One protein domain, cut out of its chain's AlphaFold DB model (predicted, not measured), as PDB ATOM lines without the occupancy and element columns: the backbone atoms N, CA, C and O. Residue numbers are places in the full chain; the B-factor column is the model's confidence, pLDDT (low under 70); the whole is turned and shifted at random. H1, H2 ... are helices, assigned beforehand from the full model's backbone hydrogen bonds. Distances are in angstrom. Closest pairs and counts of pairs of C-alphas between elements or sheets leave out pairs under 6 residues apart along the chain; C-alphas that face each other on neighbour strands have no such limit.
ATOM      1  N   ALA A   4     237.156 309.874 291.966       97.88
ATOM      2  CA  ALA A   4     236.186 310.969 291.997       97.88
ATOM      3  C   ALA A   4     236.501 312.055 290.954       97.88
ATOM      4  O   ALA A   4     235.591 312.565 290.300       97.88
ATOM      5  N   ASP A   5     237.785 312.372 290.763       98.25
ATOM      6  CA  ASP A   5     238.220 313.303 289.716       98.25
ATOM      7  C   ASP A   5     237.926 312.728 288.317       98.25
ATOM      8  O   ASP A   5     237.459 313.450 287.435       98.25
ATOM      9  N   ILE A   6     238.128 311.416 288.123       98.25
ATOM     10  CA  ILE A   6     237.806 310.714 286.868       98.25
ATOM     11  C   ILE A   6     236.306 310.807 286.559       98.25
ATOM     12  O   ILE A   6     235.931 311.168 285.442       98.25
ATOM     13  N   ASP A   7     235.440 310.529 287.538       98.00
ATOM     14  CA  ASP A   7     233.986 310.608 287.352       98.00
ATOM     15  C   ASP A   7     233.532 312.029 286.969       98.00
ATOM     16  O   ASP A   7     232.666 312.202 286.103       98.00
ATOM     17  N   ALA A   8     234.153 313.059 287.559       98.06
ATOM     18  CA  ALA A   8     233.895 314.450 287.199       98.06
ATOM     19  C   ALA A   8     234.295 314.756 285.744       98.06
ATOM     20  O   ALA A   8     233.511 315.366 285.013       98.06
ATOM     21  N   LEU A   9     235.464 314.284 285.292       97.94
ATOM     22  CA  LEU A   9     235.916 314.461 283.907       97.94
ATOM     23  C   LEU A   9     235.007 313.754 282.897       97.94
ATOM     24  O   LEU A   9     234.629 314.353 281.890       97.94
ATOM     25  N   VAL A  10     234.608 312.508 283.168       97.62
ATOM     26  CA  VAL A  10     233.712 311.749 282.279       97.62
ATOM     27  C   VAL A  10     232.374 312.466 282.108       97.62
ATOM     28  O   VAL A  10     231.866 312.560 280.987       97.62
ATOM     29  N   LYS A  11     231.823 313.039 283.187       97.00
ATOM     30  CA  LYS A  11     230.617 313.875 283.108       97.00
ATOM     31  C   LYS A  11     230.839 315.089 282.200       97.00
ATOM     32  O   LYS A  11     230.009 315.344 281.328       97.00
ATOM     33  N   THR A  12     231.955 315.799 282.360       97.81
ATOM     34  CA  THR A  12     232.274 316.951 281.507       97.81
ATOM     35  C   THR A  12     232.394 316.557 280.035       97.81
ATOM     36  O   THR A  12     231.886 317.274 279.181       97.81
ATOM     37  N   PHE A  13     233.005 315.413 279.717       95.88
ATOM     38  CA  PHE A  13     233.203 314.985 278.330       95.88
ATOM     39  C   PHE A  13     231.936 314.442 277.659       95.88
ATOM     40  O   PHE A  13     231.729 314.698 276.472       95.88
ATOM     41  N   LEU A  14     231.096 313.697 278.389       95.00
ATOM     42  CA  LEU A  14     230.026 312.878 277.795       95.00
ATOM     43  C   LEU A  14     228.598 313.311 278.153       95.00
ATOM     44  O   LEU A  14     227.645 312.868 277.507       95.00
ATOM     45  N   VAL A  15     228.424 314.126 279.195       96.12
ATOM     46  CA  VAL A  15     227.100 314.573 279.658       96.12
ATOM     47  C   VAL A  15     226.935 316.063 279.400       96.12
ATOM     48  O   VAL A  15     225.964 316.464 278.765       96.12
ATOM     49  N   ASP A  16     227.896 316.875 279.837       96.50
ATOM     50  CA  ASP A  16     227.775 318.339 279.787       96.50
ATOM     51  C   ASP A  16     227.875 318.903 278.359       96.50
ATOM     52  O   ASP A  16     227.411 320.009 278.091       96.50
ATOM     53  N   THR A  17     228.434 318.128 277.428       93.44
ATOM     54  CA  THR A  17     228.535 318.455 275.996       93.44
ATOM     55  C   THR A  17     227.281 318.099 275.196       93.44
ATOM     56  O   THR A  17     227.178 318.466 274.023       93.44
ATOM     57  N   ALA A  18     226.331 317.368 275.787       91.25
ATOM     58  CA  ALA A  18     225.189 316.847 275.054       91.25
ATOM     59  C   ALA A  18     224.234 317.970 274.621       91.25
ATOM     60  O   ALA A  18     223.782 318.785 275.426       91.25
ATOM     61  N   THR A  19     223.882 317.984 273.336       92.25
ATOM     62  CA  THR A  19     222.906 318.916 272.761       92.25
ATOM     63  C   THR A  19     221.814 318.134 272.030       92.25
ATOM     64  O   THR A  19     222.089 317.143 271.356       92.25
ATOM     65  N   GLY A  20     220.557 318.561 272.177       92.06
ATOM     66  CA  GLY A  20     219.409 317.877 271.573       92.06
ATOM     67  C   GLY A  20     218.907 316.654 272.363       92.06
ATOM     68  O   GLY A  20     219.216 316.507 273.547       92.06
ATOM     69  N   PRO A  21     218.059 315.808 271.748       94.75
ATOM     70  CA  PRO A  21     217.451 314.665 272.420       94.75
ATOM     71  C   PRO A  21     218.475 313.556 272.696       94.75
ATOM     72  O   PRO A  21     219.195 313.116 271.804       94.75
ATOM     73  N   ILE A  22     218.493 313.070 273.938       96.00
ATOM     74  CA  ILE A  22     219.447 312.067 274.425       96.00
ATOM     75  C   ILE A  22     218.721 310.745 274.683       96.00
ATOM     76  O   ILE A  22     217.683 310.714 275.347       96.00
ATOM     77  N   ASN A  23     219.301 309.629 274.232       97.31
ATOM     78  CA  ASN A  23     218.883 308.309 274.700       97.31
ATOM     79  C   ASN A  23     219.476 308.053 276.095       97.31
ATOM     80  O   ASN A  23     220.661 307.738 276.234       97.31
ATOM     81  N   ALA A  24     218.633 308.170 277.123       96.31
ATOM     82  CA  ALA A  24     219.046 308.050 278.518       96.31
ATOM     83  C   ALA A  24     219.735 306.710 278.838       96.31
ATOM     84  O   ALA A  24     220.693 306.680 279.609       96.31
ATOM     85  N   ARG A  25     219.297 305.600 278.222       97.69
ATOM     86  CA  ARG A  25     219.895 304.279 278.467       97.69
ATOM     87  C   ARG A  25     221.294 304.173 277.869       97.69
ATOM     88  O   ARG A  25     222.185 303.639 278.524       97.69
ATOM     89  N   VAL A  26     221.491 304.692 276.658       97.69
ATOM     90  CA  VAL A  26     222.813 304.716 276.014       97.69
ATOM     91  C   VAL A  26     223.771 305.587 276.823       97.69
ATOM     92  O   VAL A  26     224.847 305.115 277.177       97.69
ATOM     93  N   GLN A  27     223.364 306.805 277.197       97.12
ATOM     94  CA  GLN A  27     224.208 307.698 277.999       97.12
ATOM     95  C   GLN A  27     224.613 307.052 279.331       97.12
ATOM     96  O   GLN A  27     225.791 307.062 279.679       97.12
ATOM     97  N   GLN A  28     223.667 306.427 280.041       98.06
ATOM     98  CA  GLN A  28     223.946 305.732 281.301       98.06
ATOM     99  C   GLN A  28     225.019 304.641 281.145       98.06
ATOM    100  O   GLN A  28     225.932 304.557 281.966       98.06
ATOM    101  N   VAL A  29     224.904 303.796 280.114       98.44
ATOM    102  CA  VAL A  29     225.850 302.693 279.876       98.44
ATOM    103  C   VAL A  29     227.221 303.231 279.473       98.44
ATOM    104  O   VAL A  29     228.226 302.796 280.029       98.44
ATOM    105  N   VAL A  30     227.270 304.204 278.560       98.19
ATOM    106  CA  VAL A  30     228.533 304.769 278.063       98.19
ATOM    107  C   VAL A  30     229.291 305.495 279.175       98.19
ATOM    108  O   VAL A  30     230.481 305.249 279.343       98.19
ATOM    109  N   VAL A  31     228.615 306.321 279.985       98.25
ATOM    110  CA  VAL A  31     229.245 307.010 281.128       98.25
ATOM    111  C   VAL A  31     229.873 306.007 282.091       98.25
ATOM    112  O   VAL A  31     231.012 306.193 282.512       98.25
ATOM    113  N   ARG A  32     229.164 304.912 282.401       98.50
ATOM    114  CA  ARG A  32     229.688 303.869 283.287       98.50
ATOM    115  C   ARG A  32     230.912 303.166 282.696       98.50
ATOM    116  O   ARG A  32     231.910 303.028 283.391       98.50
ATOM    117  N   LEU A  33     230.839 302.725 281.438       98.50
ATOM    118  CA  LEU A  33     231.931 301.982 280.801       98.50
ATOM    119  C   LEU A  33     233.188 302.839 280.622       98.50
ATOM    120  O   LEU A  33     234.286 302.359 280.880       98.50
ATOM    121  N   VAL A  34     233.040 304.107 280.221       98.25
ATOM    122  CA  VAL A  34     234.182 305.022 280.061       98.25
ATOM    123  C   VAL A  34     234.796 305.375 281.417       98.25
ATOM    124  O   VAL A  34     236.019 305.387 281.537       98.25
ATOM    125  N   GLY A  35     233.972 305.603 282.445       98.50
ATOM    126  CA  GLY A  35     234.454 305.811 283.812       98.50
ATOM    127  C   GLY A  35     235.268 304.632 284.333       98.50
ATOM    128  O   GLY A  35     236.382 304.831 284.813       98.50
ATOM    129  N   ASP A  36     234.756 303.407 284.188       98.69
ATOM    130  CA  ASP A  36     235.477 302.199 284.603       98.69
ATOM    131  C   ASP A  36     236.763 301.998 283.779       98.69
ATOM    132  O   ASP A  36     237.790 301.641 284.346       98.69
ATOM    133  N   LEU A  37     236.760 302.295 282.472       98.50
ATOM    134  CA  LEU A  37     237.969 302.234 281.641       98.50
ATOM    135  C   LEU A  37     239.049 303.219 282.114       98.50
ATOM    136  O   LEU A  37     240.213 302.843 282.212       98.50
ATOM    137  N   PHE A  38     238.684 304.467 282.416       98.44
ATOM    138  CA  PHE A  38     239.641 305.476 282.887       98.44
ATOM    139  C   PHE A  38     240.213 305.113 284.258       98.44
ATOM    140  O   PHE A  38     241.406 305.296 284.487       98.44
ATOM    141  N   LYS A  39     239.386 304.548 285.145       98.62
ATOM    142  CA  LYS A  39     239.843 304.016 286.436       98.62
ATOM    143  C   LYS A  39     240.806 302.851 286.235       98.62
ATOM    144  O   LYS A  39     241.862 302.863 286.839       98.62
ATOM    145  N   THR A  40     240.518 301.923 285.321       98.50
ATOM    146  CA  THR A  40     241.444 300.833 284.969       98.50
ATOM    147  C   THR A  40     242.775 301.350 284.413       98.50
ATOM    148  O   THR A  40     243.818 300.809 284.762       98.50
ATOM    149  N   ILE A  41     242.758 302.391 283.570       98.44
ATOM    150  CA  ILE A  41     243.983 303.024 283.047       98.44
ATOM    151  C   ILE A  41     244.843 303.568 284.192       98.44
ATOM    152  O   ILE A  41     246.048 303.346 284.194       98.44
ATOM    153  N   GLU A  42     244.229 304.250 285.161       98.25
ATOM    154  CA  GLU A  42     244.927 304.786 286.334       98.25
ATOM    155  C   GLU A  42     245.402 303.673 287.283       98.25
ATOM    156  O   GLU A  42     246.563 303.663 287.682       98.25
ATOM    157  N   ASP A  43     244.529 302.720 287.622       98.50
ATOM    158  CA  ASP A  43     244.801 301.654 288.592       98.50
ATOM    159  C   ASP A  43     245.908 300.697 288.113       98.50
ATOM    160  O   ASP A  43     246.616 300.113 288.936       98.50
ATOM    161  N   LEU A  44     246.057 300.530 286.793       98.44
ATOM    162  CA  LEU A  44     247.064 299.666 286.168       98.44
ATOM    163  C   LEU A  44     248.236 300.432 285.531       98.44
ATOM    164  O   LEU A  44     249.106 299.785 284.954       98.44
ATOM    165  N   ASP A  45     248.267 301.766 285.627       98.12
ATOM    166  CA  ASP A  45     249.279 302.638 284.999       98.12
ATOM    167  C   ASP A  45     249.495 302.337 283.498       98.12
ATOM    168  O   ASP A  45     250.623 302.180 283.016       98.12
ATOM    169  N   LEU A  46     248.392 302.216 282.744       98.31
ATOM    170  CA  LEU A  46     248.453 301.884 281.318       98.31
ATOM    171  C   LEU A  46     249.121 303.006 280.521       98.31
ATOM    172  O   LEU A  46     248.695 304.165 280.540       98.31
ATOM    173  N   GLN A  47     250.127 302.639 279.735       98.56
ATOM    174  CA  GLN A  47     250.863 303.578 278.906       98.56
ATOM    175  C   GLN A  47     250.085 303.917 277.627       98.56
ATOM    176  O   GLN A  47     249.359 303.073 277.089       98.56
ATOM    177  N   PRO A  48     250.281 305.117 277.047       98.31
ATOM    178  CA  PRO A  48     249.587 305.512 275.823       98.31
ATOM    179  C   PRO A  48     249.721 304.490 274.687       98.31
ATOM    180  O   PRO A  48     248.754 304.226 273.978       98.31
ATOM    181  N   SER A  49     250.897 303.874 274.526       98.50
ATOM    182  CA  SER A  49     251.132 302.842 273.510       98.50
ATOM    183  C   SER A  49     250.282 301.586 273.711       98.50
ATOM    184  O   SER A  49     249.852 300.992 272.728       98.50
ATOM    185  N   GLU A  50     250.022 301.183 274.957       98.62
ATOM    186  CA  GLU A  50     249.186 300.016 275.269       98.62
ATOM    187  C   GLU A  50     247.720 300.300 274.937       98.62
ATOM    188  O   GLU A  50     247.047 299.471 274.323       98.62
ATOM    189  N   ILE A  51     247.255 301.514 275.250       98.44
ATOM    190  CA  ILE A  51     245.902 301.977 274.922       98.44
ATOM    191  C   ILE A  51     245.694 301.980 273.403       98.44
ATOM    192  O   ILE A  51     244.726 301.399 272.911       98.44
ATOM    193  N   TRP A  52     246.618 302.585 272.647       98.50
ATOM    194  CA  TRP A  52     246.535 302.597 271.184       98.50
ATOM    195  C   TRP A  52     246.575 301.187 270.601       98.50
ATOM    196  O   TRP A  52     245.797 300.883 269.698       98.50
ATOM    197  N   LYS A  53     247.398 300.296 271.168       98.56
ATOM    198  CA  LYS A  53     247.466 298.916 270.698       98.56
ATOM    199  C   LYS A  53     246.170 298.138 270.940       98.56
ATOM    200  O   LYS A  53     245.758 297.364 270.078       98.56
ATOM    201  N   GLY A  54     245.494 298.372 272.066       98.19
ATOM    202  CA  GLY A  54     244.175 297.797 272.338       98.19
ATOM    203  C   GLY A  54     243.103 298.269 271.348       98.19
ATOM    204  O   GLY A  54     242.284 297.470 270.894       98.19
ATOM    205  N   LEU A  55     243.135 299.547 270.956       98.38
ATOM    206  CA  LEU A  55     242.224 300.085 269.940       98.38
ATOM    207  C   LEU A  55     242.488 299.495 268.548       98.38
ATOM    208  O   LEU A  55     241.535 299.160 267.847       98.38
ATOM    209  N   GLU A  56     243.758 299.325 268.162       98.44
ATOM    210  CA  GLU A  56     244.135 298.637 266.919       98.44
ATOM    211  C   GLU A  56     243.596 297.201 266.882       98.44
ATOM    212  O   GLU A  56     243.002 296.802 265.885       98.44
ATOM    213  N   TYR A  57     243.736 296.456 267.984       98.31
ATOM    214  CA  TYR A  57     243.221 295.090 268.095       98.31
ATOM    215  C   TYR A  57     241.700 295.020 267.893       98.31
ATOM    216  O   TYR A  57     241.210 294.196 267.122       98.31
ATOM    217  N   LEU A  58     240.936 295.909 268.542       98.00
ATOM    218  CA  LEU A  58     239.478 295.953 268.377       98.00
ATOM    219  C   LEU A  58     239.068 296.336 266.949       98.00
ATOM    220  O   LEU A  58     238.075 295.816 266.438       98.00
ATOM    221  N   ALA A  59     239.822 297.229 266.302       97.94
ATOM    222  CA  ALA A  59     239.588 297.597 264.910       97.94
ATOM    223  C   ALA A  59     239.848 296.417 263.958       97.94
ATOM    224  O   ALA A  59     239.039 296.173 263.063       97.94
ATOM    225  N   GLU A  60     240.926 295.663 264.177       97.94
ATOM    226  CA  GLU A  60     241.267 294.471 263.396       97.94
ATOM    227  C   GLU A  60     240.221 293.362 263.571       97.94
ATOM    228  O   GLU A  60     239.656 292.908 262.579       97.94
ATOM    229  N   ALA A  61     239.858 293.023 264.813       97.00
ATOM    230  CA  ALA A  61     238.816 292.034 265.105       97.00
ATOM    231  C   ALA A  61     237.444 292.434 264.527       97.00
ATOM    232  O   ALA A  61     236.642 291.589 264.125       97.00
ATOM    233  N   GLY A  62     237.146 293.736 264.476       96.38
ATOM    234  CA  GLY A  62     235.959 294.253 263.799       96.38
ATOM    235  C   GLY A  62     236.027 294.073 262.279       96.38
ATOM    236  O   GLY A  62     235.039 293.662 261.668       96.38
ATOM    237  N   ALA A  63     237.187 294.344 261.675       96.56
ATOM    238  CA  ALA A  63     237.415 294.217 260.238       96.56
ATOM    239  C   ALA A  63     237.376 292.759 259.747       96.56
ATOM    240  O   ALA A  63     236.955 292.514 258.618       96.56
ATOM    241  N   THR A  64     237.765 291.800 260.592       94.94
ATOM    242  CA  THR A  64     237.683 290.358 260.307       94.94
ATOM    243  C   THR A  64     236.339 289.733 260.696       94.94
ATOM    244  O   THR A  64     236.132 288.547 260.463       94.94
ATOM    245  N   HIS A  65     235.395 290.523 261.228       92.88
ATOM    246  CA  HIS A  65     234.097 290.062 261.743       92.88
ATOM    247  C   HIS A  65     234.191 289.069 262.919       92.88
ATOM    248  O   HIS A  65     233.268 288.291 263.163       92.88
ATOM    249  N   GLU A  66     235.265 289.133 263.704       95.50
ATOM    250  CA  GLU A  66     235.559 288.193 264.790       95.50
ATOM    251  C   GLU A  66     235.140 288.693 266.176       95.50
ATOM    252  O   GLU A  66     235.233 287.943 267.142       95.50
ATOM    253  N   LEU A  67     234.601 289.910 266.320       94.69
ATOM    254  CA  LEU A  67     234.080 290.372 267.620       94.69
ATOM    255  C   LEU A  67     232.993 289.439 268.190       94.69
ATOM    256  O   LEU A  67     232.904 289.264 269.405       94.69
ATOM    257  N   GLY A  68     232.197 288.808 267.319       92.56
ATOM    258  CA  GLY A  68     231.224 287.786 267.716       92.56
ATOM    259  C   GLY A  68     231.868 286.485 268.205       92.56
ATOM    260  O   GLY A  68     231.283 285.811 269.042       92.56
ATOM    261  N   LEU A  69     233.075 286.157 267.735       94.88
ATOM    262  CA  LEU A  69     233.861 285.005 268.189       94.88
ATOM    263  C   LEU A  69     234.671 285.332 269.455       94.88
ATOM    264  O   LEU A  69     234.842 284.487 270.333       94.88
ATOM    265  N   LEU A  70     235.105 286.587 269.600       96.38
ATOM    266  CA  LEU A  70     235.771 287.080 270.801       96.38
ATOM    267  C   LEU A  70     234.853 286.992 272.030       96.38
ATOM    268  O   LEU A  70     235.319 286.639 273.109       96.38
ATOM    269  N   ALA A  71     233.556 287.280 271.874       96.38
ATOM    270  CA  ALA A  71     232.581 287.276 272.966       96.38
ATOM    271  C   ALA A  71     232.513 285.941 273.749       96.38
ATOM    272  O   ALA A  71     232.673 285.981 274.974       96.38
ATOM    273  N   PRO A  72     232.326 284.762 273.126       95.12
ATOM    274  CA  PRO A  72     232.448 283.493 273.838       95.12
ATOM    275  C   PRO A  72     233.887 283.219 274.298       95.12
ATOM    276  O   PRO A  72     234.066 282.695 275.397       95.12
ATOM    277  N   GLY A  73     234.905 283.630 273.528       94.69
ATOM    278  CA  GLY A  73     236.321 283.428 273.863       94.69
ATOM    279  C   GLY A  73     236.763 284.074 275.183       94.69
ATOM    280  O   GLY A  73     237.555 283.494 275.920       94.69
ATOM    281  N   ILE A  74     236.201 285.238 275.529       96.56
ATOM    282  CA  ILE A  74     236.430 285.904 276.826       96.56
ATOM    283  C   ILE A  74     235.377 285.547 277.890       96.56
ATOM    284  O   ILE A  74     235.373 286.122 278.978       96.56
ATOM    285  N   GLY A  75     234.450 284.634 277.586       97.00
ATOM    286  CA  GLY A  75     233.386 284.200 278.493       97.00
ATOM    287  C   GLY A  75     232.195 285.160 278.617       97.00
ATOM    288  O   GLY A  75     231.321 284.923 279.452       97.00
ATOM    289  N   LEU A  76     232.115 286.213 277.796       97.38
ATOM    290  CA  LEU A  76     231.012 287.182 277.833       97.38
ATOM    291  C   LEU A  76     229.669 286.518 277.504       97.38
ATOM    292  O   LEU A  76     228.693 286.734 278.217       97.38
ATOM    293  N   GLU A  77     229.621 285.693 276.458       96.81
ATOM    294  CA  GLU A  77     228.384 285.013 276.052       96.81
ATOM    295  C   GLU A  77     227.903 284.048 277.148       96.81
ATOM    296  O   GLU A  77     226.738 284.069 277.544       96.81
ATOM    297  N   ARG A  78     228.834 283.313 277.771       97.25
ATOM    298  CA  ARG A  78     228.519 282.450 278.915       97.25
ATOM    299  C   ARG A  78     228.035 283.240 280.134       97.25
ATOM    300  O   ARG A  78     227.153 282.780 280.856       97.25
ATOM    301  N   PHE A  79     228.599 284.417 280.391       98.12
ATOM    302  CA  PHE A  79     228.155 285.271 281.492       98.12
ATOM    303  C   PHE A  79     226.703 285.739 281.312       98.12
ATOM    304  O   PHE A  79     225.968 285.862 282.296       98.12
ATOM    305  N   ILE A  80     226.263 285.959 280.070       97.81
ATOM    306  CA  ILE A  80     224.869 286.297 279.761       97.81
ATOM    307  C   ILE A  80     223.938 285.132 280.130       97.81
ATOM    308  O   ILE A  80     222.941 285.373 280.815       97.81
ATOM    309  N   ASP A  81     224.296 283.890 279.785       97.62
ATOM    310  CA  ASP A  81     223.521 282.698 280.173       97.62
ATOM    311  C   ASP A  81     223.398 282.552 281.688       97.62
ATOM    312  O   ASP A  81     222.304 282.328 282.196       97.62
ATOM    313  N   ILE A  82     224.499 282.734 282.426       97.88
ATOM    314  CA  ILE A  82     224.495 282.633 283.893       97.88
ATOM    315  C   ILE A  82     223.510 283.641 284.494       97.88
ATOM    316  O   ILE A  82     222.724 283.309 285.381       97.88
ATOM    317  N   ARG A  83     223.499 284.880 283.987       98.19
ATOM    318  CA  ARG A  83     222.546 285.898 284.448       98.19
ATOM    319  C   ARG A  83     221.098 285.549 284.103       98.19
ATOM    320  O   ARG A  83     220.205 285.922 284.870       98.19
ATOM    321  N   ALA A  84     220.864 284.881 282.974       97.38
ATOM    322  CA  ALA A  84     219.546 284.385 282.594       97.38
ATOM    323  C   ALA A  84     219.099 283.229 283.504       97.38
ATOM    324  O   ALA A  84     217.983 283.272 284.016       97.38
ATOM    325  N   ASP A  85     219.986 282.273 283.801       96.75
ATOM    326  CA  ASP A  85     219.740 281.177 284.750       96.75
ATOM    327  C   ASP A  85     219.351 281.717 286.136       96.75
ATOM    328  O   ASP A  85     218.367 281.282 286.736       96.75
ATOM    329  N   GLU A  86     220.071 282.723 286.641       96.75
ATOM    330  CA  GLU A  86     219.722 283.361 287.913       96.75
ATOM    331  C   GLU A  86     218.375 284.096 287.867       96.75
ATOM    332  O   GLU A  86     217.668 284.169 288.877       96.75
ATOM    333  N   ALA A  87     218.026 284.701 286.728       97.38
ATOM    334  CA  ALA A  87     216.747 285.383 286.563       97.38
ATOM    335  C   ALA A  87     215.581 284.388 286.585       97.38
ATOM    336  O   ALA A  87     214.604 284.632 287.296       97.38
TER     337      ALA A  87
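AT A GLANCE: This is residues 4 to 87 of the 196 residues of the protein "Catechol 1,2-dioxygenase" of Ralstonia solanacearum UW551 (UniProt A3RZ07). What is the shape? An open C of helices, with H2 as one arm, H3 as the back and H4 with H5 as the other arm; the gap between the arms is empty, and H1 pairs with H2 as a helical hairpin on the side away from H5. What is printed? There are 84 residues with five named helices, H1 to H5 in chain order, and no named strand: the class is all helix. How large is it? It is loose, with a radius of gyration of the C-alphas of 16.0 A and spans of 38 by 35 by 26 A.

HOW THE PARTS SIT: How does the hairpin meet? H1, residues 4 to 14, touches H2, residues 24 to 43, the closest C-alphas being those of Asp 7 and Gly 35 at 6.0 A. They run opposite ways at a steep tilt of 44 degrees. What follows? H3, residues 48 to 63, is only just apart from H2, at 8.4 A. H4, residues 67 to 73, is close to H3 but not clearly touching, about perpendicular at 74 degrees; the closest C-alphas, of Ala 61 and Leu 67, are 5.6 A apart. H5, residues 76 to 87, is close to H4 but not clearly touching, with the C-alphas of Ala 71 and Glu 77 closest at 5.7 A. Are the backbones helical? Every O i to N i+4 pair is within hydrogen-bond range in H1, H2, H3 and H5, and 2 of 3 in H4.

IN THESE COORDINATES: Where do the ends lie? C-alpha 4 is at (236.186, 310.969, 291.997) and C-alpha 87 at (216.747, 285.383, 286.563). How long are the longer helices? H2 measures 28.4 A and H3 22.8 A.

THE WHOLE: Which links are long? None is; H1 to H2 is short, and the other three are tight. Is anything cut or uncertain? The printed part has no cut, and no printed residue is under 70 in pLDDT.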